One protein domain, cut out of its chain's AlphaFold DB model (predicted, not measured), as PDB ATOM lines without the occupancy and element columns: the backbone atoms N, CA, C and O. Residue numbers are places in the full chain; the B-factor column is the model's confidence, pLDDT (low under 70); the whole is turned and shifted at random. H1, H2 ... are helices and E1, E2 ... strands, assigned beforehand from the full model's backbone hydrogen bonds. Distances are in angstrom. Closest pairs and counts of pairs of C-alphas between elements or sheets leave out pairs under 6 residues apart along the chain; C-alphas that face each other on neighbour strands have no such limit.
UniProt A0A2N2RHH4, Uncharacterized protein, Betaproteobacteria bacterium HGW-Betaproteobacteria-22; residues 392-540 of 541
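This is residues 392 to 540 of the 541 residues of an uncharacterized protein of Betaproteobacteria bacterium HGW-Betaproteobacteria-22 (UniProt A0A2N2RHH4). Two small antiparallel sheets, the meander E1 E2 E3 and the hairpin E4 E5, stand edge to edge as a broken wall, with E1 beside E4 but not paired with it, and the helices lie on one side of this wall. H2 lies over the E4 E5 hairpin, H1 runs beside H2 the opposite way, and H4 crosses H2 on the side away from the strands; residues 449 to 457 of a long loop stick out. The printed part has 149 residues, with four named helices and five named strands in the order E1 E2 E3 H1 E4 E5 H2 H3 H4, and its class is mixed. It is compact, with a radius of gyration of the C-alphas of 15.9 A, and spans 42 by 35 by 35 A.

The largest sheet has the order E1, residues 394 to 399, E2, residues 403 to 410, and E3, residues 413 to 421, a meander, each strand the antiparallel neighbour of the one before. N 397 and O 405 are 2.9 A apart, and N 408 and O 415 2.9 A, within hydrogen-bond range. This sheet is twisted, with C-alphas up to 4.0 A off its best plane. E4, residues 464 to 469, is near E1, with 8 pairs of C-alphas within 10 A. E4 forms an antiparallel hairpin with E5, residues 475 to 480, where N 478 and O 466 are 2.8 A apart. H1, residues 424 to 436, only grazes the larger sheet with residues 424 to 430. H2, residues 490 to 506, touches H1 with residues 499 to 506 alone, at a shallow tilt of 14 degrees, opposite ways; the closest C-alphas, of Phe 430 and Tyr 506, are 6.5 A apart. The closest C-alphas of E5 and H2, those of Ile 480 and Ile 496, are 7.0 A apart. H4, residues 520 to 540, touches H2 with residues 533 to 540 alone, closest at the C-alphas of Gln 498 and Ala 537, 4.4 A, and is only just about perpendicular to it at 70.3 degrees. H3, residues 510 to 513, only just touches H4, with 3 pairs of C-alphas within 8 A, the closest those of Glu 510 and Asn 530 at 7.4 A. H1 and H4 are apart. In H1 and H2 every O i to N i+4 pair is within hydrogen-bond range, in H4 15 of 17, and H3 is too short for such a pair.

E1 begins at C-alpha 394 (-46.466, 12.503, 11.801) and is 16.7 A long; E2 measures 22.6 A and E3 23.9 A. E4 and E5 measure 17.2 A and 15.8 A. H1 is 18.5 A long and H2 24.5 A, while H3 has 4 residues. H4, 30.9 A, ends at C-alpha 540 (-26.278, 13.638, -3.282).

The C-alphas farthest apart, of Gly 472 and Glu 520, are 46.2 A apart. The printed part has no cut. The link from H1 to E4, residues 437 to 463, is long and has no named element. Mean pLDDT of the printed part is 73.1, and 60 residues are under 70, among them residues 443 to 464 and 470 to 488.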
ATOM      1  N   LEU A 392     -42.660  16.241  17.047       68.62
ATOM      2  CA  LEU A 392     -43.979  15.683  16.772       68.62
ATOM      3  C   LEU A 392     -43.952  14.631  15.655       68.62
ATOM      4  O   LEU A 392     -43.758  14.980  14.483       68.62
ATOM      5  N   PRO A 393     -44.200  13.354  15.987       76.94
ATOM      6  CA  PRO A 393     -44.359  12.322  14.985       76.94
ATOM      7  C   PRO A 393     -45.556  12.604  14.070       76.94
ATOM      8  O   PRO A 393     -46.641  12.972  14.526       76.94
ATOM      9  N   TYR A 394     -45.377  12.393  12.769       82.50
ATOM     10  CA  TYR A 394     -46.466  12.503  11.801       82.50
ATOM     11  C   TYR A 394     -46.387  11.433  10.720       82.50
ATOM     12  O   TYR A 394     -45.315  10.927  10.385       82.50
ATOM     13  N   LYS A 395     -47.551  11.127  10.151       86.50
ATOM     14  CA  LYS A 395     -47.772  10.164   9.080       86.50
ATOM     15  C   LYS A 395     -48.474  10.852   7.912       86.50
ATOM     16  O   LYS A 395     -49.591  11.325   8.062       86.50
ATOM     17  N   LEU A 396     -47.860  10.872   6.741       90.69
ATOM     18  CA  LEU A 396     -48.449  11.355   5.497       90.69
ATOM     19  C   LEU A 396     -48.792  10.168   4.591       90.69
ATOM     20  O   LEU A 396     -47.951   9.304   4.359       90.69
ATOM     21  N   GLU A 397     -50.014  10.117   4.076       90.69
ATOM     22  CA  GLU A 397     -50.495   9.078   3.159       90.69
ATOM     23  C   GLU A 397     -50.990   9.710   1.863       90.69
ATOM     24  O   GLU A 397     -51.857  10.577   1.887       90.69
ATOM     25  N   VAL A 398     -50.469   9.257   0.726       92.19
ATOM     26  CA  VAL A 398     -50.828   9.752  -0.609       92.19
ATOM     27  C   VAL A 398     -51.558   8.653  -1.356       92.19
ATOM     28  O   VAL A 398     -51.038   7.547  -1.486       92.19
ATOM     29  N   PHE A 399     -52.735   8.954  -1.893       91.25
ATOM     30  CA  PHE A 399     -53.586   8.014  -2.617       91.25
ATOM     31  C   PHE A 399     -53.526   8.261  -4.130       91.25
ATOM     32  O   PHE A 399     -53.219   9.358  -4.596       91.25
ATOM     33  N   LYS A 400     -53.821   7.223  -4.924       90.00
ATOM     34  CA  LYS A 400     -53.745   7.275  -6.401       90.00
ATOM     35  C   LYS A 400     -54.655   8.352  -7.004       90.00
ATOM     36  O   LYS A 400     -54.329   8.960  -8.022       90.00
ATOM     37  N   ASP A 401     -55.794   8.583  -6.368       87.06
ATOM     38  CA  ASP A 401     -56.778   9.581  -6.771       87.06
ATOM     39  C   ASP A 401     -56.374  11.018  -6.394       87.06
ATOM     40  O   ASP A 401     -57.127  11.948  -6.663       87.06
ATOM     41  N   GLY A 402     -55.218  11.210  -5.750       91.00
ATOM     42  CA  GLY A 402     -54.731  12.515  -5.318       91.00
ATOM     43  C   GLY A 402     -55.196  12.960  -3.935       91.00
ATOM     44  O   GLY A 402     -54.831  14.053  -3.511       91.00
ATOM     45  N   ASN A 403     -55.978  12.154  -3.208       89.44
ATOM     46  CA  ASN A 403     -56.204  12.421  -1.789       89.44
ATOM     47  C   ASN A 403     -54.876  12.298  -1.034       89.44
ATOM     48  O   ASN A 403     -54.092  11.382  -1.290       89.44
ATOM     49  N   VAL A 404     -54.625  13.217  -0.107       89.19
ATOM     50  CA  VAL A 404     -53.492  13.163   0.814       89.19
ATOM     51  C   VAL A 404     -54.040  13.281   2.225       89.19
ATOM     52  O   VAL A 404     -54.795  14.207   2.519       89.19
ATOM     53  N   LYS A 405     -53.673  12.348   3.099       87.50
ATOM     54  CA  LYS A 405     -54.021  12.377   4.519       87.50
ATOM     55  C   LYS A 405     -52.790  12.675   5.351       87.50
ATOM     56  O   LYS A 405     -51.697  12.213   5.027       87.50
ATOM     57  N   LEU A 406     -52.991  13.421   6.429       84.50
ATOM     58  CA  LEU A 406     -51.969  13.689   7.427       84.50
ATOM     59  C   LEU A 406     -52.493  13.237   8.787       84.50
ATOM     60  O   LEU A 406     -53.550  13.674   9.237       84.50
ATOM     61  N   GLY A 407     -51.755  12.328   9.406       81.88
ATOM     62  CA  GLY A 407     -51.911  11.905  10.783       81.88
ATOM     63  C   GLY A 407     -50.856  12.578  11.648       81.88
ATOM     64  O   GLY A 407     -49.669  12.457  11.349       81.88
ATOM     65  N   LEU A 408     -51.262  13.256  12.713       76.88
ATOM     66  CA  LEU A 408     -50.365  13.745  13.759       76.88
ATOM     67  C   LEU A 408     -50.523  12.836  14.980       76.88
ATOM     68  O   LEU A 408     -51.652  12.578  15.407       76.88
ATOM     69  N   ASP A 409     -49.413  12.324  15.514       67.62
ATOM     70  CA  ASP A 409     -49.426  11.518  16.738       67.62
ATOM     71  C   ASP A 409     -49.086  12.426  17.925       67.62
ATOM     72  O   ASP A 409     -47.941  12.851  18.101       67.62
ATOM     73  N   TYR A 410     -50.105  12.788  18.705       56.50
ATOM     74  CA  TYR A 410     -49.973  13.686  19.847       56.50
ATOM     75  C   TYR A 410     -50.394  12.964  21.125       56.50
ATOM     76  O   TYR A 410     -51.581  12.776  21.365       56.50
ATOM     77  N   PHE A 411     -49.428  12.577  21.969       50.12
ATOM     78  CA  PHE A 411     -49.680  11.993  23.298       50.12
ATOM     79  C   PHE A 411     -50.759  10.890  23.293       50.12
ATOM     80  O   PHE A 411     -51.712  10.941  24.068       50.12
ATOM     81  N   ALA A 412     -50.613   9.907  22.396       43.62
ATOM     82  CA  ALA A 412     -51.546   8.795  22.179       43.62
ATOM     83  C   ALA A 412     -52.897   9.151  21.517       43.62
ATOM     84  O   ALA A 412     -53.705   8.254  21.277       43.62
ATOM     85  N   GLN A 413     -53.139  10.414  21.152       47.22
ATOM     86  CA  GLN A 413     -54.256  10.818  20.295       47.22
ATOM     87  C   GLN A 413     -53.772  10.948  18.849       47.22
ATOM     88  O   GLN A 413     -52.921  11.779  18.529       47.22
ATOM     89  N   LYS A 414     -54.333  10.123  17.961       57.50
ATOM     90  CA  LYS A 414     -54.075  10.194  16.521       57.50
ATOM     91  C   LYS A 414     -55.131  11.065  15.866       57.50
ATOM     92  O   LYS A 414     -56.259  10.623  15.673       57.50
ATOM     93  N   VAL A 415     -54.758  12.279  15.479       58.59
ATOM     94  CA  VAL A 415     -55.620  13.117  14.640       58.59
ATOM     95  C   VAL A 415     -55.253  12.827  13.196       58.59
ATOM     96  O   VAL A 415     -54.156  13.170  12.768       58.59
ATOM     97  N   THR A 416     -56.140  12.158  12.459       62.84
ATOM     98  CA  THR A 416     -55.968  11.919  11.019       62.84
ATOM     99  C   THR A 416     -57.043  12.669  10.261       62.84
ATOM    100  O   THR A 416     -58.226  12.415  10.463       62.84
ATOM    101  N   SER A 417     -56.644  13.558   9.358       66.69
ATOM    102  CA  SER A 417     -57.575  14.297   8.509       66.69
ATOM    103  C   SER A 417     -57.178  14.207   7.039       66.69
ATOM    104  O   SER A 417     -56.042  13.865   6.683       66.69
ATOM    105  N   ASN A 418     -58.140  14.494   6.162       72.69
ATOM    106  CA  ASN A 418     -57.827  14.812   4.776       72.69
ATOM    107  C   ASN A 418     -57.029  16.117   4.786       72.69
ATOM    108  O   ASN A 418     -57.550  17.165   5.152       72.69
ATOM    109  N   TYR A 419     -55.754  16.021   4.426       78.94
ATOM    110  CA  TYR A 419     -54.819  17.134   4.471       78.94
ATOM    111  C   TYR A 419     -54.989  18.034   3.254       78.94
ATOM    112  O   TYR A 419     -55.182  19.239   3.376       78.94
ATOM    113  N   MET A 420     -54.930  17.432   2.067       84.62
ATOM    114  CA  MET A 420     -55.090  18.147   0.811       84.62
ATOM    115  C   MET A 420     -55.547  17.200  -0.298       84.62
ATOM    116  O   MET A 420     -55.343  15.985  -0.231       84.62
ATOM    117  N   LYS A 421     -56.117  17.772  -1.360       89.00
ATOM    118  CA  LYS A 421     -56.345  17.083  -2.630       89.00
ATOM    119  C   LYS A 421     -55.384  17.640  -3.675       89.00
ATOM    120  O   LYS A 421     -55.331  18.846  -3.890       89.00
ATOM    121  N   VAL A 422     -54.636  16.765  -4.334       90.50
ATOM    122  CA  VAL A 422     -53.818  17.092  -5.508       90.50
ATOM    123  C   VAL A 422     -54.363  16.381  -6.745       90.50
ATOM    124  O   VAL A 422     -55.194  15.483  -6.638       90.50
ATOM    125  N   SER A 423     -53.894  16.750  -7.935       94.31
ATOM    126  CA  SER A 423     -54.213  15.984  -9.139       94.31
ATOM    127  C   SER A 423     -53.519  14.618  -9.114       94.31
ATOM    128  O   SER A 423     -52.395  14.479  -8.618       94.31
ATOM    129  N   SER A 424     -54.139  13.604  -9.721       91.81
ATOM    130  CA  SER A 424     -53.482  12.306  -9.926       91.81
ATOM    131  C   SER A 424     -52.181  12.440 -10.727       91.81
ATOM    132  O   SER A 424     -51.247  11.677 -10.494       91.81
ATOM    133  N   GLN A 425     -52.079  13.436 -11.616       95.50
ATOM    134  CA  GLN A 425     -50.839  13.758 -12.324       95.50
ATOM    135  C   GLN A 425     -49.723  14.177 -11.356       95.50
ATOM    136  O   GLN A 425     -48.630  13.624 -11.434       95.50
ATOM    137  N   LYS A 426     -50.000  15.070 -10.394       95.62
ATOM    138  CA  LYS A 426     -49.014  15.485  -9.382       95.62
ATOM    139  C   LYS A 426     -48.541  14.300  -8.532       95.62
ATOM    140  O   LYS A 426     -47.359  14.210  -8.206       95.62
ATOM    141  N   VAL A 427     -49.432  13.349  -8.232       94.88
ATOM    142  CA  VAL A 427     -49.054  12.078  -7.583       94.88
ATOM    143  C   VAL A 427     -48.123  11.254  -8.476       94.88
ATOM    144  O   VAL A 427     -47.116  10.743  -7.990       94.88
ATOM    145  N   GLN A 428     -48.401  11.135  -9.778       94.12
ATOM    146  CA  GLN A 428     -47.511  10.416 -10.700       94.12
ATOM    147  C   GLN A 428     -46.144  11.092 -10.849       94.12
ATOM    148  O   GLN A 428     -45.125  10.405 -10.872       94.12
ATOM    149  N   GLU A 429     -46.094  12.422 -10.904       96.19
ATOM    150  CA  GLU A 429     -44.843  13.186 -10.933       96.19
ATOM    151  C   GLU A 429     -44.003  12.941  -9.676       96.19
ATOM    152  O   GLU A 429     -42.807  12.670  -9.786       96.19
ATOM    153  N   PHE A 430     -44.635  12.949  -8.500       95.75
ATOM    154  CA  PHE A 430     -43.990  12.600  -7.235       95.75
ATOM    155  C   PHE A 430     -43.425  11.170  -7.250       95.75
ATOM    156  O   PHE A 430     -42.249  10.956  -6.948       95.75
ATOM    157  N   LEU A 431     -44.229  10.183  -7.664       93.31
ATOM    158  CA  LEU A 431     -43.782   8.789  -7.762       93.31
ATOM    159  C   LEU A 431     -42.638   8.623  -8.776       93.31
ATOM    160  O   LEU A 431     -41.722   7.833  -8.551       93.31
ATOM    161  N   ASN A 432     -42.651   9.377  -9.877       93.69
ATOM    162  CA  ASN A 432     -41.559   9.398 -10.850       93.69
ATOM    163  C   ASN A 432     -40.286  10.028 -10.274       93.69
ATOM    164  O   ASN A 432     -39.198   9.513 -10.528       93.69
ATOM    165  N   ALA A 433     -40.398  11.091  -9.475       95.06
ATOM    166  CA  ALA A 433     -39.258  11.686  -8.781       95.06
ATOM    167  C   ALA A 433     -38.620  10.695  -7.789       95.06
ATOM    168  O   ALA A 433     -37.403  10.519  -7.804       95.06
ATOM    169  N   LEU A 434     -39.428   9.953  -7.021       91.44
ATOM    170  CA  LEU A 434     -38.936   8.870  -6.157       91.44
ATOM    171  C   LEU A 434     -38.219   7.764  -6.948       91.44
ATOM    172  O   LEU A 434     -37.187   7.255  -6.514       91.44
ATOM    173  N   ARG A 435     -38.730   7.391  -8.129       90.06
ATOM    174  CA  ARG A 435     -38.058   6.410  -9.001       90.06
ATOM    175  C   ARG A 435     -36.706   6.919  -9.500       90.06
ATOM    176  O   ARG A 435     -35.768   6.130  -9.548       90.06
ATOM    177  N   LYS A 436     -36.594   8.212  -9.829       92.62
ATOM    178  CA  LYS A 436     -35.334   8.842 -10.267       92.62
ATOM    179  C   LYS A 436     -34.259   8.847  -9.179       92.62
ATOM    180  O   LYS A 436     -33.094   8.693  -9.512       92.62
ATOM    181  N   LEU A 437     -34.640   8.912  -7.899       89.19
ATOM    182  CA  LEU A 437     -33.716   8.705  -6.772       89.19
ATOM    183  C   LEU A 437     -33.187   7.259  -6.666       89.19
ATOM    184  O   LEU A 437     -32.390   6.936  -5.786       89.19
ATOM    185  N   GLY A 438     -33.661   6.349  -7.522       87.31
ATOM    186  CA  GLY A 438     -33.254   4.953  -7.508       87.31
ATOM    187  C   GLY A 438     -33.758   4.197  -6.282       87.31
ATOM    188  O   GLY A 438     -33.184   3.166  -5.950       87.31
ATOM    189  N   VAL A 439     -34.824   4.670  -5.617       81.44
ATOM    190  CA  VAL A 439     -35.354   4.070  -4.374       81.44
ATOM    191  C   VAL A 439     -35.657   2.578  -4.539       81.44
ATOM    192  O   VAL A 439     -35.441   1.793  -3.623       81.44
ATOM    193  N   ASN A 440     -36.068   2.155  -5.738       78.38
ATOM    194  CA  ASN A 440     -36.299   0.743  -6.062       78.38
ATOM    195  C   ASN A 440     -35.048  -0.144  -5.951       78.38
ATOM    196  O   ASN A 440     -35.193  -1.353  -5.784       78.38
ATOM    197  N   ASN A 441     -33.862   0.454  -6.062       79.25
ATOM    198  CA  ASN A 441     -32.561  -0.206  -6.026       79.25
ATOM    199  C   ASN A 441     -31.854  -0.008  -4.678       79.25
ATOM    200  O   ASN A 441     -30.733  -0.480  -4.498       79.25
ATOM    201  N   TRP A 442     -32.456   0.726  -3.736       76.00
ATOM    202  CA  TRP A 442     -31.847   0.929  -2.429       76.00
ATOM    203  C   TRP A 442     -31.833  -0.395  -1.669       76.00
ATOM    204  O   TRP A 442     -32.878  -0.968  -1.363       76.00
ATOM    205  N   GLN A 443     -30.629  -0.877  -1.359       62.94
ATOM    206  CA  GLN A 443     -30.454  -1.984  -0.431       62.94
ATOM    207  C   GLN A 443     -30.852  -1.510   0.967       62.94
ATOM    208  O   GLN A 443     -30.417  -0.448   1.417       62.94
ATOM    209  N   LEU A 444     -31.710  -2.278   1.635       55.50
ATOM    210  CA  LEU A 444     -32.089  -2.028   3.020       55.50
ATOM    211  C   LEU A 444     -30.828  -2.217   3.881       55.50
ATOM    212  O   LEU A 444     -30.347  -3.341   4.006       55.50
ATOM    213  N   SER A 445     -30.275  -1.119   4.415       44.75
ATOM    214  CA  SER A 445     -29.011  -1.089   5.184       44.75
ATOM    215  C   SER A 445     -29.045  -2.007   6.401       44.75
ATOM    216  O   SER A 445     -28.047  -2.608   6.780       44.75
ATOM    217  N   SER A 446     -30.238  -2.207   6.937       43.59
ATOM    218  CA  SER A 446     -30.575  -3.361   7.739       43.59
ATOM    219  C   SER A 446     -31.686  -4.101   7.009       43.59
ATOM    220  O   SER A 446     -32.768  -3.543   6.798       43.59
ATOM    221  N   SER A 447     -31.517  -5.395   6.744       39.66
ATOM    222  CA  SER A 447     -32.648  -6.292   6.943       39.66
ATOM    223  C   SER A 447     -32.968  -6.199   8.435       39.66
ATOM    224  O   SER A 447     -32.547  -7.067   9.200       39.66
ATOM    225  N   LEU A 448     -33.601  -5.098   8.873       40.28
ATOM    226  CA  LEU A 448     -34.190  -4.978  10.194       40.28
ATOM    227  C   LEU A 448     -35.046  -6.212  10.241       40.28
ATOM    228  O   LEU A 448     -35.980  -6.392   9.454       40.28
ATOM    229  N   ARG A 449     -34.523  -7.159  11.006       37.00
ATOM    230  CA  ARG A 449     -35.000  -8.510  11.151       37.00
ATOM    231  C   ARG A 449     -36.412  -8.209  11.612       37.00
ATOM    232  O   ARG A 449     -36.518  -7.863  12.772       37.00
ATOM    233  N   ALA A 450     -37.408  -8.257  10.721       34.97
ATOM    234  CA  ALA A 450     -38.794  -7.803  10.891       34.97
ATOM    235  C   ALA A 450     -39.528  -8.500  12.052       34.97
ATOM    236  O   ALA A 450     -40.575  -9.072  11.863       34.97
ATOM    237  N   ASP A 451     -38.909  -8.588  13.220       36.25
ATOM    238  CA  ASP A 451     -39.398  -9.218  14.418       36.25
ATOM    239  C   ASP A 451     -40.594  -8.410  14.863       36.25
ATOM    240  O   ASP A 451     -40.446  -7.306  15.377       36.25
ATOM    241  N   SER A 452     -41.777  -8.934  14.593       36.91
ATOM    242  CA  SER A 452     -43.030  -8.382  15.077       36.91
ATOM    243  C   SER A 452     -43.088  -8.383  16.608       36.91
ATOM    244  O   SER A 452     -43.926  -7.671  17.148       36.91
ATOM    245  N   SER A 453     -42.193  -9.096  17.318       32.38
ATOM    246  CA  SER A 453     -42.047  -8.995  18.781       32.38
ATOM    247  C   SER A 453     -41.177  -7.814  19.233       32.38
ATOM    248  O   SER A 453     -41.254  -7.398  20.386       32.38
ATOM    249  N   TYR A 454     -40.449  -7.170  18.314       34.66
ATOM    250  CA  TYR A 454     -39.948  -5.809  18.496       34.66
ATOM    251  C   TYR A 454     -40.998  -4.814  17.970       34.66
ATOM    252  O   TYR A 454     -40.736  -3.986  17.096       34.66
ATOM    253  N   TRP A 455     -42.187  -4.808  18.585       37.03
ATOM    254  CA  TRP A 455     -42.785  -3.512  18.929       37.03
ATOM    255  C   TRP A 455     -41.834  -2.902  19.945       37.03
ATOM    256  O   TRP A 455     -41.748  -3.254  21.112       37.03
ATOM    257  N   CYS A 456     -40.911  -2.175  19.373       38.47
ATOM    258  CA  CYS A 456     -39.560  -2.106  19.848       38.47
ATOM    259  C   CYS A 456     -39.525  -1.152  21.042       38.47
ATOM    260  O   CYS A 456     -39.625   0.061  20.875       38.47
ATOM    261  N   ASN A 457     -39.307  -1.707  22.239       36.84
ATOM    262  CA  ASN A 457     -38.900  -0.948  23.431       36.84
ATOM    263  C   ASN A 457     -37.622  -0.109  23.174       36.84
ATOM    264  O   ASN A 457     -37.283   0.764  23.964       36.84
ATOM    265  N   VAL A 458     -36.940  -0.341  22.040       36.94
ATOM    266  CA  VAL A 458     -35.760   0.388  21.546       36.94
ATOM    267  C   VAL A 458     -36.071   1.284  20.320       36.94
ATOM    268  O   VAL A 458     -35.218   2.045  19.883       36.94
ATOM    269  N   CYS A 459     -37.297   1.295  19.770       42.56
ATOM    270  CA  CYS A 459     -37.629   2.051  18.539       42.56
ATOM    271  C   CYS A 459     -38.177   3.431  18.837       42.56
ATOM    272  O   CYS A 459     -38.681   4.121  17.956       42.56
ATOM    273  N   VAL A 460     -37.929   3.882  20.057       43.72
ATOM    274  CA  VAL A 460     -37.950   5.287  20.432       43.72
ATOM    275  C   VAL A 460     -36.928   6.117  19.611       43.72
ATOM    276  O   VAL A 460     -36.784   7.306  19.866       43.72
ATOM    277  N   GLY A 461     -36.197   5.532  18.644       45.66
ATOM    278  CA  GLY A 461     -35.271   6.228  17.733       45.66
ATOM    279  C   GLY A 461     -35.379   5.883  16.237       45.66
ATOM    280  O   GLY A 461     -34.531   6.320  15.462       45.66
ATOM    281  N   ASN A 462     -36.381   5.106  15.788       48.66
ATOM    282  CA  ASN A 462     -36.575   4.925  14.343       48.66
ATOM    283  C   ASN A 462     -37.276   6.148  13.758       48.66
ATOM    284  O   ASN A 462     -38.495   6.290  13.777       48.66
ATOM    285  N   ASP A 463     -36.438   7.016  13.232       64.62
ATOM    286  CA  ASP A 463     -36.726   8.413  12.991       64.62
ATOM    287  C   ASP A 463     -37.505   8.698  11.703       64.62
ATOM    288  O   ASP A 463     -38.279   9.658  11.659       64.62
ATOM    289  N   ASN A 464     -37.365   7.858  10.672       67.50
ATOM    290  CA  ASN A 464     -38.123   7.969   9.427       67.50
ATOM    291  C   ASN A 464     -38.449   6.581   8.833       67.50
ATOM    292  O   ASN A 464     -37.631   5.662   8.799       67.50
ATOM    293  N   MET A 465     -39.660   6.416   8.310       73.81
ATOM    294  CA  MET A 465     -40.106   5.234   7.573       73.81
ATOM    295  C   MET A 465     -40.933   5.690   6.381       73.81
ATOM    296  O   MET A 465     -41.740   6.606   6.495       73.81
ATOM    297  N   PHE A 466     -40.806   5.021   5.241       78.56
ATOM    298  CA  PHE A 466     -41.735   5.248   4.142       78.56
ATOM    299  C   PHE A 466     -42.084   3.958   3.408       78.56
ATOM    300  O   PHE A 466     -41.331   2.986   3.407       78.56
ATOM    301  N   THR A 467     -43.252   3.939   2.776       76.31
ATOM    302  CA  THR A 467     -43.722   2.833   1.945       76.31
ATOM    303  C   THR A 467     -44.010   3.343   0.542       76.31
ATOM    304  O   THR A 467     -44.528   4.443   0.364       76.31
ATOM    305  N   ILE A 468     -43.668   2.545  -0.469       77.38
ATOM    306  CA  ILE A 468     -44.062   2.785  -1.862       77.38
ATOM    307  C   ILE A 468     -44.814   1.553  -2.347       77.38
ATOM    308  O   ILE A 468     -44.292   0.433  -2.289       77.38
ATOM    309  N   GLN A 469     -46.027   1.747  -2.858       74.81
ATOM    310  CA  GLN A 469     -46.774   0.672  -3.497       74.81
ATOM    311  C   GLN A 469     -46.178   0.394  -4.885       74.81
ATOM    312  O   GLN A 469     -46.222   1.248  -5.773       74.81
ATOM    313  N   LYS A 470     -45.604  -0.799  -5.097       67.94
ATOM    314  CA  LYS A 470     -45.187  -1.227  -6.440       67.94
ATOM    315  C   LYS A 470     -46.410  -1.671  -7.250       67.94
ATOM    316  O   LYS A 470     -47.405  -2.148  -6.696       67.94
ATOM    317  N   LEU A 471     -46.318  -1.527  -8.576       45.88
ATOM    318  CA  LEU A 471     -47.264  -2.130  -9.523       45.88
ATOM    319  C   LEU A 471     -47.363  -3.634  -9.211       45.88
ATOM    320  O   LEU A 471     -46.342  -4.313  -9.177       45.88
ATOM    321  N   GLY A 472     -48.572  -4.124  -8.908       50.59
ATOM    322  CA  GLY A 472     -48.800  -5.503  -8.446       50.59
ATOM    323  C   GLY A 472     -49.128  -5.669  -6.952       50.59
ATOM    324  O   GLY A 472     -49.061  -6.780  -6.442       50.59
ATOM    325  N   ASN A 473     -49.505  -4.597  -6.242       52.78
ATOM    326  CA  ASN A 473     -49.989  -4.624  -4.847       52.78
ATOM    327  C   ASN A 473     -48.969  -5.040  -3.771       52.78
ATOM    328  O   ASN A 473     -49.354  -5.237  -2.618       52.78
ATOM    329  N   ILE A 474     -47.677  -5.117  -4.097       54.50
ATOM    330  CA  ILE A 474     -46.624  -5.328  -3.098       54.50
ATOM    331  C   ILE A 474     -46.089  -3.958  -2.673       54.50
ATOM    332  O   ILE A 474     -45.379  -3.290  -3.427       54.50
ATOM    333  N   ALA A 475     -46.431  -3.518  -1.463       60.41
ATOM    334  CA  ALA A 475     -45.794  -2.354  -0.859       60.41
ATOM    335  C   ALA A 475     -44.364  -2.719  -0.437       60.41
ATOM    336  O   ALA A 475     -44.142  -3.716   0.249       60.41
ATOM    337  N   SER A 476     -43.383  -1.930  -0.873       66.94
ATOM    338  CA  SER A 476     -42.028  -1.986  -0.323       66.94
ATOM    339  C   SER A 476     -41.947  -0.965   0.807       66.94
ATOM    340  O   SER A 476     -42.108   0.229   0.556       66.94
ATOM    341  N   THR A 477     -41.751  -1.438   2.039       63.84
ATOM    342  CA  THR A 477     -41.492  -0.586   3.207       63.84
ATOM    343  C   THR A 477     -39.994  -0.424   3.380       63.84
ATOM    344  O   THR A 477     -39.266  -1.414   3.452       63.84
ATOM    345  N   TYR A 478     -39.552   0.821   3.472       67.69
ATOM    346  CA  TYR A 478     -38.178   1.202   3.732       67.69
ATOM    347  C   TYR A 478     -38.128   1.840   5.119       67.69
ATOM    348  O   TYR A 478     -38.802   2.838   5.389       67.69
ATOM    349  N   TYR A 479     -37.344   1.234   6.003       63.44
ATOM    350  CA  TYR A 479     -37.029   1.790   7.311       63.44
ATOM    351  C   TYR A 479     -35.698   2.511   7.186       63.44
ATOM    352  O   TYR A 479     -34.719   1.900   6.757       63.44
ATOM    353  N   ILE A 480     -35.670   3.798   7.528       64.12
ATOM    354  CA  ILE A 480     -34.423   4.547   7.609       64.12
ATOM    355  C   ILE A 480     -34.387   5.254   8.962       64.12
ATOM    356  O   ILE A 480     -34.880   6.369   9.127       64.12
ATOM    357  N   GLY A 481     -33.868   4.539   9.953       56.62
ATOM    358  CA  GLY A 481     -33.740   5.015  11.324       56.62
ATOM    359  C   GLY A 481     -32.288   5.248  11.711       56.62
ATOM    360  O   GLY A 481     -31.374   4.706  11.088       56.62
ATOM    361  N   TYR A 482     -32.104   6.038  12.765       54.06
ATOM    362  CA  TYR A 482     -30.853   6.081  13.506       54.06
ATOM    363  C   TYR A 482     -30.903   4.920  14.499       54.06
ATOM    364  O   TYR A 482     -31.799   4.867  15.344       54.06
ATOM    365  N   ASP A 483     -29.953   3.989  14.436       52.59
ATOM    366  CA  ASP A 483     -29.610   3.321  15.686       52.59
ATOM    367  C   ASP A 483     -28.976   4.411  16.555       52.59
ATOM    368  O   ASP A 483     -28.020   5.056  16.131       52.59
ATOM    369  N   ARG A 484     -29.524   4.673  17.748       52.09
ATOM    370  CA  ARG A 484     -28.969   5.699  18.650       52.09
ATOM    371  C   ARG A 484     -27.495   5.432  18.990       52.09
ATOM    372  O   ARG A 484     -26.822   6.348  19.454       52.09
ATOM    373  N   ASN A 485     -27.014   4.208  18.764       54.22
ATOM    374  CA  ASN A 485     -25.647   3.792  19.041       54.22
ATOM    375  C   ASN A 485     -24.740   3.731  17.799       54.22
ATOM    376  O   ASN A 485     -23.522   3.797  17.972       54.22
ATOM    377  N   ASP A 486     -25.284   3.674  16.575       56.25
ATOM    378  CA  ASP A 486     -24.473   3.634  15.353       56.25
ATOM    379  C   ASP A 486     -24.494   4.974  14.620       56.25
ATOM    380  O   ASP A 486     -25.535   5.579  14.359       56.25
ATOM    381  N   LYS A 487     -23.305   5.433  14.219       60.62
ATOM    382  CA  LYS A 487     -23.190   6.558  13.289       60.62
ATOM    383  C   LYS A 487     -23.817   6.140  11.964       60.62
ATOM    384  O   LYS A 487     -23.267   5.293  11.263       60.62
ATOM    385  N   VAL A 488     -24.944   6.754  11.618       65.06
ATOM    386  CA  VAL A 488     -25.528   6.628  10.283       65.06
ATOM    387  C   VAL A 488     -24.485   7.080   9.265       65.06
ATOM    388  O   VAL A 488     -23.830   8.112   9.432       65.06
ATOM    389  N   ASP A 489     -24.269   6.269   8.231       76.44
ATOM    390  CA  ASP A 489     -23.352   6.655   7.170       76.44
ATOM    391  C   ASP A 489     -23.916   7.876   6.422       76.44
ATOM    392  O   ASP A 489     -25.123   8.000   6.199       76.44
ATOM    393  N   ALA A 490     -23.037   8.780   5.990       82.06
ATOM    394  CA  ALA A 490     -23.453  10.026   5.349       82.06
ATOM    395  C   ALA A 490     -24.317   9.814   4.086       82.06
ATOM    396  O   ALA A 490     -25.110  10.687   3.738       82.06
ATOM    397  N   LYS A 491     -24.202   8.668   3.393       84.44
ATOM    398  CA  LYS A 491     -25.026   8.371   2.209       84.44
ATOM    399  C   LYS A 491     -26.464   8.059   2.611       84.44
ATOM    400  O   LYS A 491     -27.385   8.418   1.882       84.44
ATOM    401  N   THR A 492     -26.668   7.397   3.746       80.50
ATOM    402  CA  THR A 492     -27.997   7.123   4.293       80.50
ATOM    403  C   THR A 492     -28.688   8.419   4.723       80.50
ATOM    404  O   THR A 492     -29.834   8.636   4.331       80.50
ATOM    405  N   ASP A 493     -27.988   9.335   5.399       81.19
ATOM    406  CA  ASP A 493     -28.556  10.648   5.743       81.19
ATOM    407  C   ASP A 493     -28.937  11.469   4.497       81.19
ATOM    408  O   ASP A 493     -30.015  12.065   4.449       81.19
ATOM    409  N   ILE A 494     -28.104  11.446   3.447       87.44
ATOM    410  CA  ILE A 494     -28.416  12.080   2.153       87.44
ATOM    411  C   ILE A 494     -29.704  11.500   1.550       87.44
ATOM    412  O   ILE A 494     -30.553  12.250   1.076       87.44
ATOM    413  N   LYS A 495     -29.901  10.180   1.606       87.38
ATOM    414  CA  LYS A 495     -31.117   9.523   1.102       87.38
ATOM    415  C   LYS A 495     -32.375   9.931   1.872       87.38
ATOM    416  O   LYS A 495     -33.400  10.217   1.248       87.38
ATOM    417  N   ILE A 496     -32.310   9.976   3.208       83.75
ATOM    418  CA  ILE A 496     -33.416  10.466   4.054       83.75
ATOM    419  C   ILE A 496     -33.759  11.895   3.653       83.75
ATOM    420  O   ILE A 496     -34.917  12.213   3.387       83.75
ATOM    421  N   ALA A 497     -32.734  12.739   3.569       89.25
ATOM    422  CA  ALA A 497     -32.850  14.128   3.178       89.25
ATOM    423  C   ALA A 497     -33.485  14.298   1.785       89.25
ATOM    424  O   ALA A 497     -34.363  15.141   1.620       89.25
ATOM    425  N   GLN A 498     -33.112  13.479   0.798       92.69
ATOM    426  CA  GLN A 498     -33.697  13.502  -0.550       92.69
ATOM    427  C   GLN A 498     -35.188  13.147  -0.552       92.69
ATOM    428  O   GLN A 498     -35.983  13.831  -1.199       92.69
ATOM    429  N   ILE A 499     -35.595  12.116   0.194       91.81
ATOM    430  CA  ILE A 499     -37.017  11.766   0.324       91.81
ATOM    431  C   ILE A 499     -37.773  12.869   1.040       91.81
ATOM    432  O   ILE A 499     -38.834  13.278   0.571       91.81
ATOM    433  N   PHE A 500     -37.218  13.375   2.138       91.44
ATOM    434  CA  PHE A 500     -37.787  14.490   2.874       91.44
ATOM    435  C   PHE A 500     -38.003  15.705   1.959       91.44
ATOM    436  O   PHE A 500     -39.110  16.236   1.895       91.44
ATOM    437  N   ALA A 501     -36.994  16.086   1.172       93.94
ATOM    438  CA  ALA A 501     -37.086  17.190   0.224       93.94
ATOM    439  C   ALA A 501     -38.158  16.954  -0.856       93.94
ATOM    440  O   ALA A 501     -38.871  17.888  -1.220       93.94
ATOM    441  N   LEU A 502     -38.323  15.720  -1.352       95.50
ATOM    442  CA  LEU A 502     -39.412  15.390  -2.278       95.50
ATOM    443  C   LEU A 502     -40.786  15.475  -1.613       95.50
ATOM    444  O   LEU A 502     -41.710  16.020  -2.216       95.50
ATOM    445  N   VAL A 503     -40.937  14.959  -0.391       93.94
ATOM    446  CA  VAL A 503     -42.195  15.076   0.358       93.94
ATOM    447  C   VAL A 503     -42.553  16.547   0.523       93.94
ATOM    448  O   VAL A 503     -43.641  16.931   0.117       93.94
ATOM    449  N   GLU A 504     -41.629  17.385   0.993       93.31
ATOM    450  CA  GLU A 504     -41.878  18.820   1.172       93.31
ATOM    451  C   GLU A 504     -42.158  19.556  -0.146       93.31
ATOM    452  O   GLU A 504     -43.006  20.443  -0.200       93.31
ATOM    453  N   LYS A 505     -41.505  19.161  -1.246       95.00
ATOM    454  CA  LYS A 505     -41.746  19.750  -2.570       95.00
ATOM    455  C   LYS A 505     -43.161  19.476  -3.088       95.00
ATOM    456  O   LYS A 505     -43.774  20.351  -3.702       95.00
ATOM    457  N   TYR A 506     -43.667  18.255  -2.915       95.38
ATOM    458  CA  TYR A 506     -44.951  17.840  -3.496       95.38
ATOM    459  C   TYR A 506     -46.127  18.001  -2.526       95.38
ATOM    460  O   TYR A 506     -47.233  18.340  -2.963       95.38
ATOM    461  N   PHE A 507     -45.873  17.807  -1.236       93.31
ATOM    462  CA  PHE A 507     -46.827  17.832  -0.131       93.31
ATOM    463  C   PHE A 507     -46.194  18.600   1.044       93.31
ATOM    464  O   PHE A 507     -45.766  17.979   2.015       93.31
ATOM    465  N   PRO A 508     -46.077  19.936   0.962       89.50
ATOM    466  CA  PRO A 508     -45.365  20.727   1.966       89.50
ATOM    467  C   PRO A 508     -45.963  20.482   3.351       89.50
ATOM    468  O   PRO A 508     -47.114  20.824   3.582       89.50
ATOM    469  N   THR A 509     -45.211  19.867   4.261       83.38
ATOM    470  CA  THR A 509     -45.629  19.599   5.647       83.38
ATOM    471  C   THR A 509     -44.880  20.460   6.655       83.38
ATOM    472  O   THR A 509     -45.311  20.547   7.799       83.38
ATOM    473  N   GLU A 510     -43.785  21.117   6.256       83.56
ATOM    474  CA  GLU A 510     -43.013  22.070   7.068       83.56
ATOM    475  C   GLU A 510     -43.916  23.069   7.770       83.56
ATOM    476  O   GLU A 510     -43.822  23.262   8.983       83.56
ATOM    477  N   LEU A 511     -44.803  23.637   6.961       69.94
ATOM    478  CA  LEU A 511     -45.866  24.522   7.353       69.94
ATOM    479  C   LEU A 511     -46.579  23.958   8.591       69.94
ATOM    480  O   LEU A 511     -46.545  24.567   9.648       69.94
ATOM    481  N   LEU A 512     -47.100  22.740   8.547       68.94
ATOM    482  CA  LEU A 512     -47.742  22.149   9.721       68.94
ATOM    483  C   LEU A 512     -46.774  21.890  10.868       68.94
ATOM    484  O   LEU A 512     -47.082  22.248  11.985       68.94
ATOM    485  N   ARG A 513     -45.622  21.258  10.617       75.94
ATOM    486  CA  ARG A 513     -44.794  20.612  11.656       75.94
ATOM    487  C   ARG A 513     -43.893  21.535  12.450       75.94
ATOM    488  O   ARG A 513     -43.745  21.376  13.663       75.94
ATOM    489  N   CYS A 514     -43.210  22.439  11.751       73.62
ATOM    490  CA  CYS A 514     -42.277  23.378  12.385       73.62
ATOM    491  C   CYS A 514     -42.984  24.455  13.163       73.62
ATOM    492  O   CYS A 514     -42.419  25.155  13.997       73.62
ATOM    493  N   ASN A 515     -44.268  24.489  12.950       63.38
ATOM    494  CA  ASN A 515     -45.164  25.227  13.727       63.38
ATOM    495  C   ASN A 515     -45.946  24.185  14.526       63.38
ATOM    496  O   ASN A 515     -47.110  24.071  14.293       63.38
ATOM    497  N   ILE A 516     -45.389  23.360  15.435       55.72
ATOM    498  CA  ILE A 516     -46.238  22.646  16.448       55.72
ATOM    499  C   ILE A 516     -45.917  22.975  17.917       55.72
ATOM    500  O   ILE A 516     -46.742  22.765  18.803       55.72
ATOM    501  N   GLY A 517     -44.771  23.598  18.197       46.78
ATOM    502  CA  GLY A 517     -44.416  24.077  19.536       46.78
ATOM    503  C   GLY A 517     -44.507  25.599  19.676       46.78
ATOM    504  O   GLY A 517     -44.046  26.319  18.795       46.78
ATOM    505  N   ASN A 518     -45.043  26.084  20.806       44.72
ATOM    506  CA  ASN A 518     -45.256  27.513  21.122       44.72
ATOM    507  C   ASN A 518     -43.942  28.294  21.378       44.72
ATOM    508  O   ASN A 518     -43.963  29.448  21.808       44.72
ATOM    509  N   SER A 519     -42.790  27.643  21.189       53.72
ATOM    510  CA  SER A 519     -41.461  28.157  21.519       53.72
ATOM    511  C   SER A 519     -40.724  28.590  20.256       53.72
ATOM    512  O   SER A 519     -40.573  27.807  19.322       53.72
ATOM    513  N   GLU A 520     -40.222  29.826  20.226       55.72
ATOM    514  CA  GLU A 520     -39.410  30.339  19.109       55.72
ATOM    515  C   GLU A 520     -38.155  29.524  18.882       55.72
ATOM    516  O   GLU A 520     -37.751  29.308  17.739       55.72
ATOM    517  N   THR A 521     -37.630  28.970  19.967       70.12
ATOM    518  CA  THR A 521     -36.590  27.958  19.938       70.12
ATOM    519  C   THR A 521     -37.042  26.746  19.118       70.12
ATOM    520  O   THR A 521     -36.391  26.437  18.129       70.12
ATOM    521  N   TYR A 522     -38.219  26.166  19.397       67.19
ATOM    522  CA  TYR A 522     -38.755  25.021  18.640       67.19
ATOM    523  C   TYR A 522     -38.920  25.322  17.142       67.19
ATOM    524  O   TYR A 522     -38.506  24.527  16.299       67.19
ATOM    525  N   ASN A 523     -39.535  26.456  16.788       71.56
ATOM    526  CA  ASN A 523     -39.781  26.792  15.383       71.56
ATOM    527  C   ASN A 523     -38.478  27.015  14.611       71.56
ATOM    528  O   ASN A 523     -38.290  26.425  13.545       71.56
ATOM    529  N   LYS A 524     -37.561  27.817  15.170       79.25
ATOM    530  CA  LYS A 524     -36.242  28.056  14.575       79.25
ATOM    531  C   LYS A 524     -35.461  26.759  14.435       79.25
ATOM    532  O   LYS A 524     -34.894  26.521  13.374       79.25
ATOM    533  N   GLU A 525     -35.477  25.907  15.456       80.19
ATOM    534  CA  GLU A 525     -34.832  24.594  15.426       80.19
ATOM    535  C   GLU A 525     -35.435  23.698  14.341       80.19
ATOM    536  O   GLU A 525     -34.692  23.092  13.569       80.19
ATOM    537  N   CYS A 526     -36.763  23.653  14.204       81.06
ATOM    538  CA  CYS A 526     -37.401  22.837  13.175       81.06
ATOM    539  C   CYS A 526     -37.141  23.358  11.756       81.06
ATOM    540  O   CYS A 526     -36.811  22.564  10.872       81.06
ATOM    541  N   LEU A 527     -37.256  24.670  11.520       86.50
ATOM    542  CA  LEU A 527     -36.973  25.270  10.212       86.50
ATOM    543  C   LEU A 527     -35.500  25.100   9.838       86.50
ATOM    544  O   LEU A 527     -35.200  24.651   8.732       86.50
ATOM    545  N   ALA A 528     -34.583  25.374  10.769       87.00
ATOM    546  CA  ALA A 528     -33.158  25.135  10.568       87.00
ATOM    547  C   ALA A 528     -32.884  23.655  10.265       87.00
ATOM    548  O   ALA A 528     -32.111  23.341   9.358       87.00
ATOM    549  N   LYS A 529     -33.572  22.730  10.947       86.44
ATOM    550  CA  LYS A 529     -33.468  21.293  10.678       86.44
ATOM    551  C   LYS A 529     -33.990  20.925   9.287       86.44
ATOM    552  O   LYS A 529     -33.323  20.173   8.579       86.44
ATOM    553  N   ASN A 530     -35.139  21.448   8.858       89.38
ATOM    554  CA  ASN A 530     -35.659  21.211   7.509       89.38
ATOM    555  C   ASN A 530     -34.714  21.765   6.438       89.38
ATOM    556  O   ASN A 530     -34.412  21.062   5.478       89.38
ATOM    557  N   GLN A 531     -34.208  22.988   6.615       91.31
ATOM    558  CA  GLN A 531     -33.236  23.592   5.704       91.31
ATOM    559  C   GLN A 531     -31.940  22.785   5.652       91.31
ATOM    560  O   GLN A 531     -31.418  22.548   4.567       91.31
ATOM    561  N   SER A 532     -31.458  22.304   6.800       90.00
ATOM    562  CA  SER A 532     -30.302  21.410   6.879       90.00
ATOM    563  C   SER A 532     -30.544  20.114   6.105       90.00
ATOM    564  O   SER A 532     -29.682  19.698   5.335       90.00
ATOM    565  N   LEU A 533     -31.726  19.501   6.233       89.50
ATOM    566  CA  LEU A 533     -32.091  18.312   5.458       89.50
ATOM    567  C   LEU A 533     -32.194  18.625   3.959       89.50
ATOM    568  O   LEU A 533     -31.641  17.899   3.148       89.50
ATOM    569  N   ILE A 534     -32.822  19.729   3.559       92.12
ATOM    570  CA  ILE A 534     -32.904  20.128   2.145       92.12
ATOM    571  C   ILE A 534     -31.508  20.413   1.571       92.12
ATOM    572  O   ILE A 534     -31.214  20.036   0.438       92.12
ATOM    573  N   ALA A 535     -30.627  21.054   2.337       93.06
ATOM    574  CA  ALA A 535     -29.243  21.291   1.937       93.06
ATOM    575  C   ALA A 535     -28.455  19.979   1.831       93.06
ATOM    576  O   ALA A 535     -27.674  19.803   0.899       93.06
ATOM    577  N   LEU A 536     -28.684  19.041   2.752       91.88
ATOM    578  CA  LEU A 536     -28.076  17.716   2.726       91.88
ATOM    579  C   LEU A 536     -28.545  16.893   1.521       91.88
ATOM    580  O   LEU A 536     -27.729  16.220   0.900       91.88
ATOM    581  N   ALA A 537     -29.817  17.012   1.133       92.25
ATOM    582  CA  ALA A 537     -30.388  16.332  -0.028       92.25
ATOM    583  C   ALA A 537     -29.648  16.678  -1.328       92.25
ATOM    584  O   ALA A 537     -29.410  15.804  -2.161       92.25
ATOM    585  N   LYS A 538     -29.244  17.950  -1.464       93.00
ATOM    586  CA  LYS A 538     -28.515  18.480  -2.626       93.00
ATOM    587  C   LYS A 538     -27.069  17.993  -2.717       93.00
ATOM    588  O   LYS A 538     -26.481  18.077  -3.780       93.00
ATOM    589  N   LYS A 539     -26.479  17.484  -1.628       89.69
ATOM    590  CA  LYS A 539     -25.110  16.928  -1.651       89.69
ATOM    591  C   LYS A 539     -25.031  15.547  -2.314       89.69
ATOM    592  O   LYS A 539     -23.932  15.033  -2.489       89.69
ATOM    593  N   GLY A 540     -26.178  14.926  -2.593       75.12
ATOM    594  CA  GLY A 540     -26.278  13.638  -3.282       75.12
ATOM    595  C   GLY A 540     -26.668  13.726  -4.755       75.12
ATOM    596  O   GLY A 540     -26.869  12.671  -5.356       75.12
TER     597      GLY A 540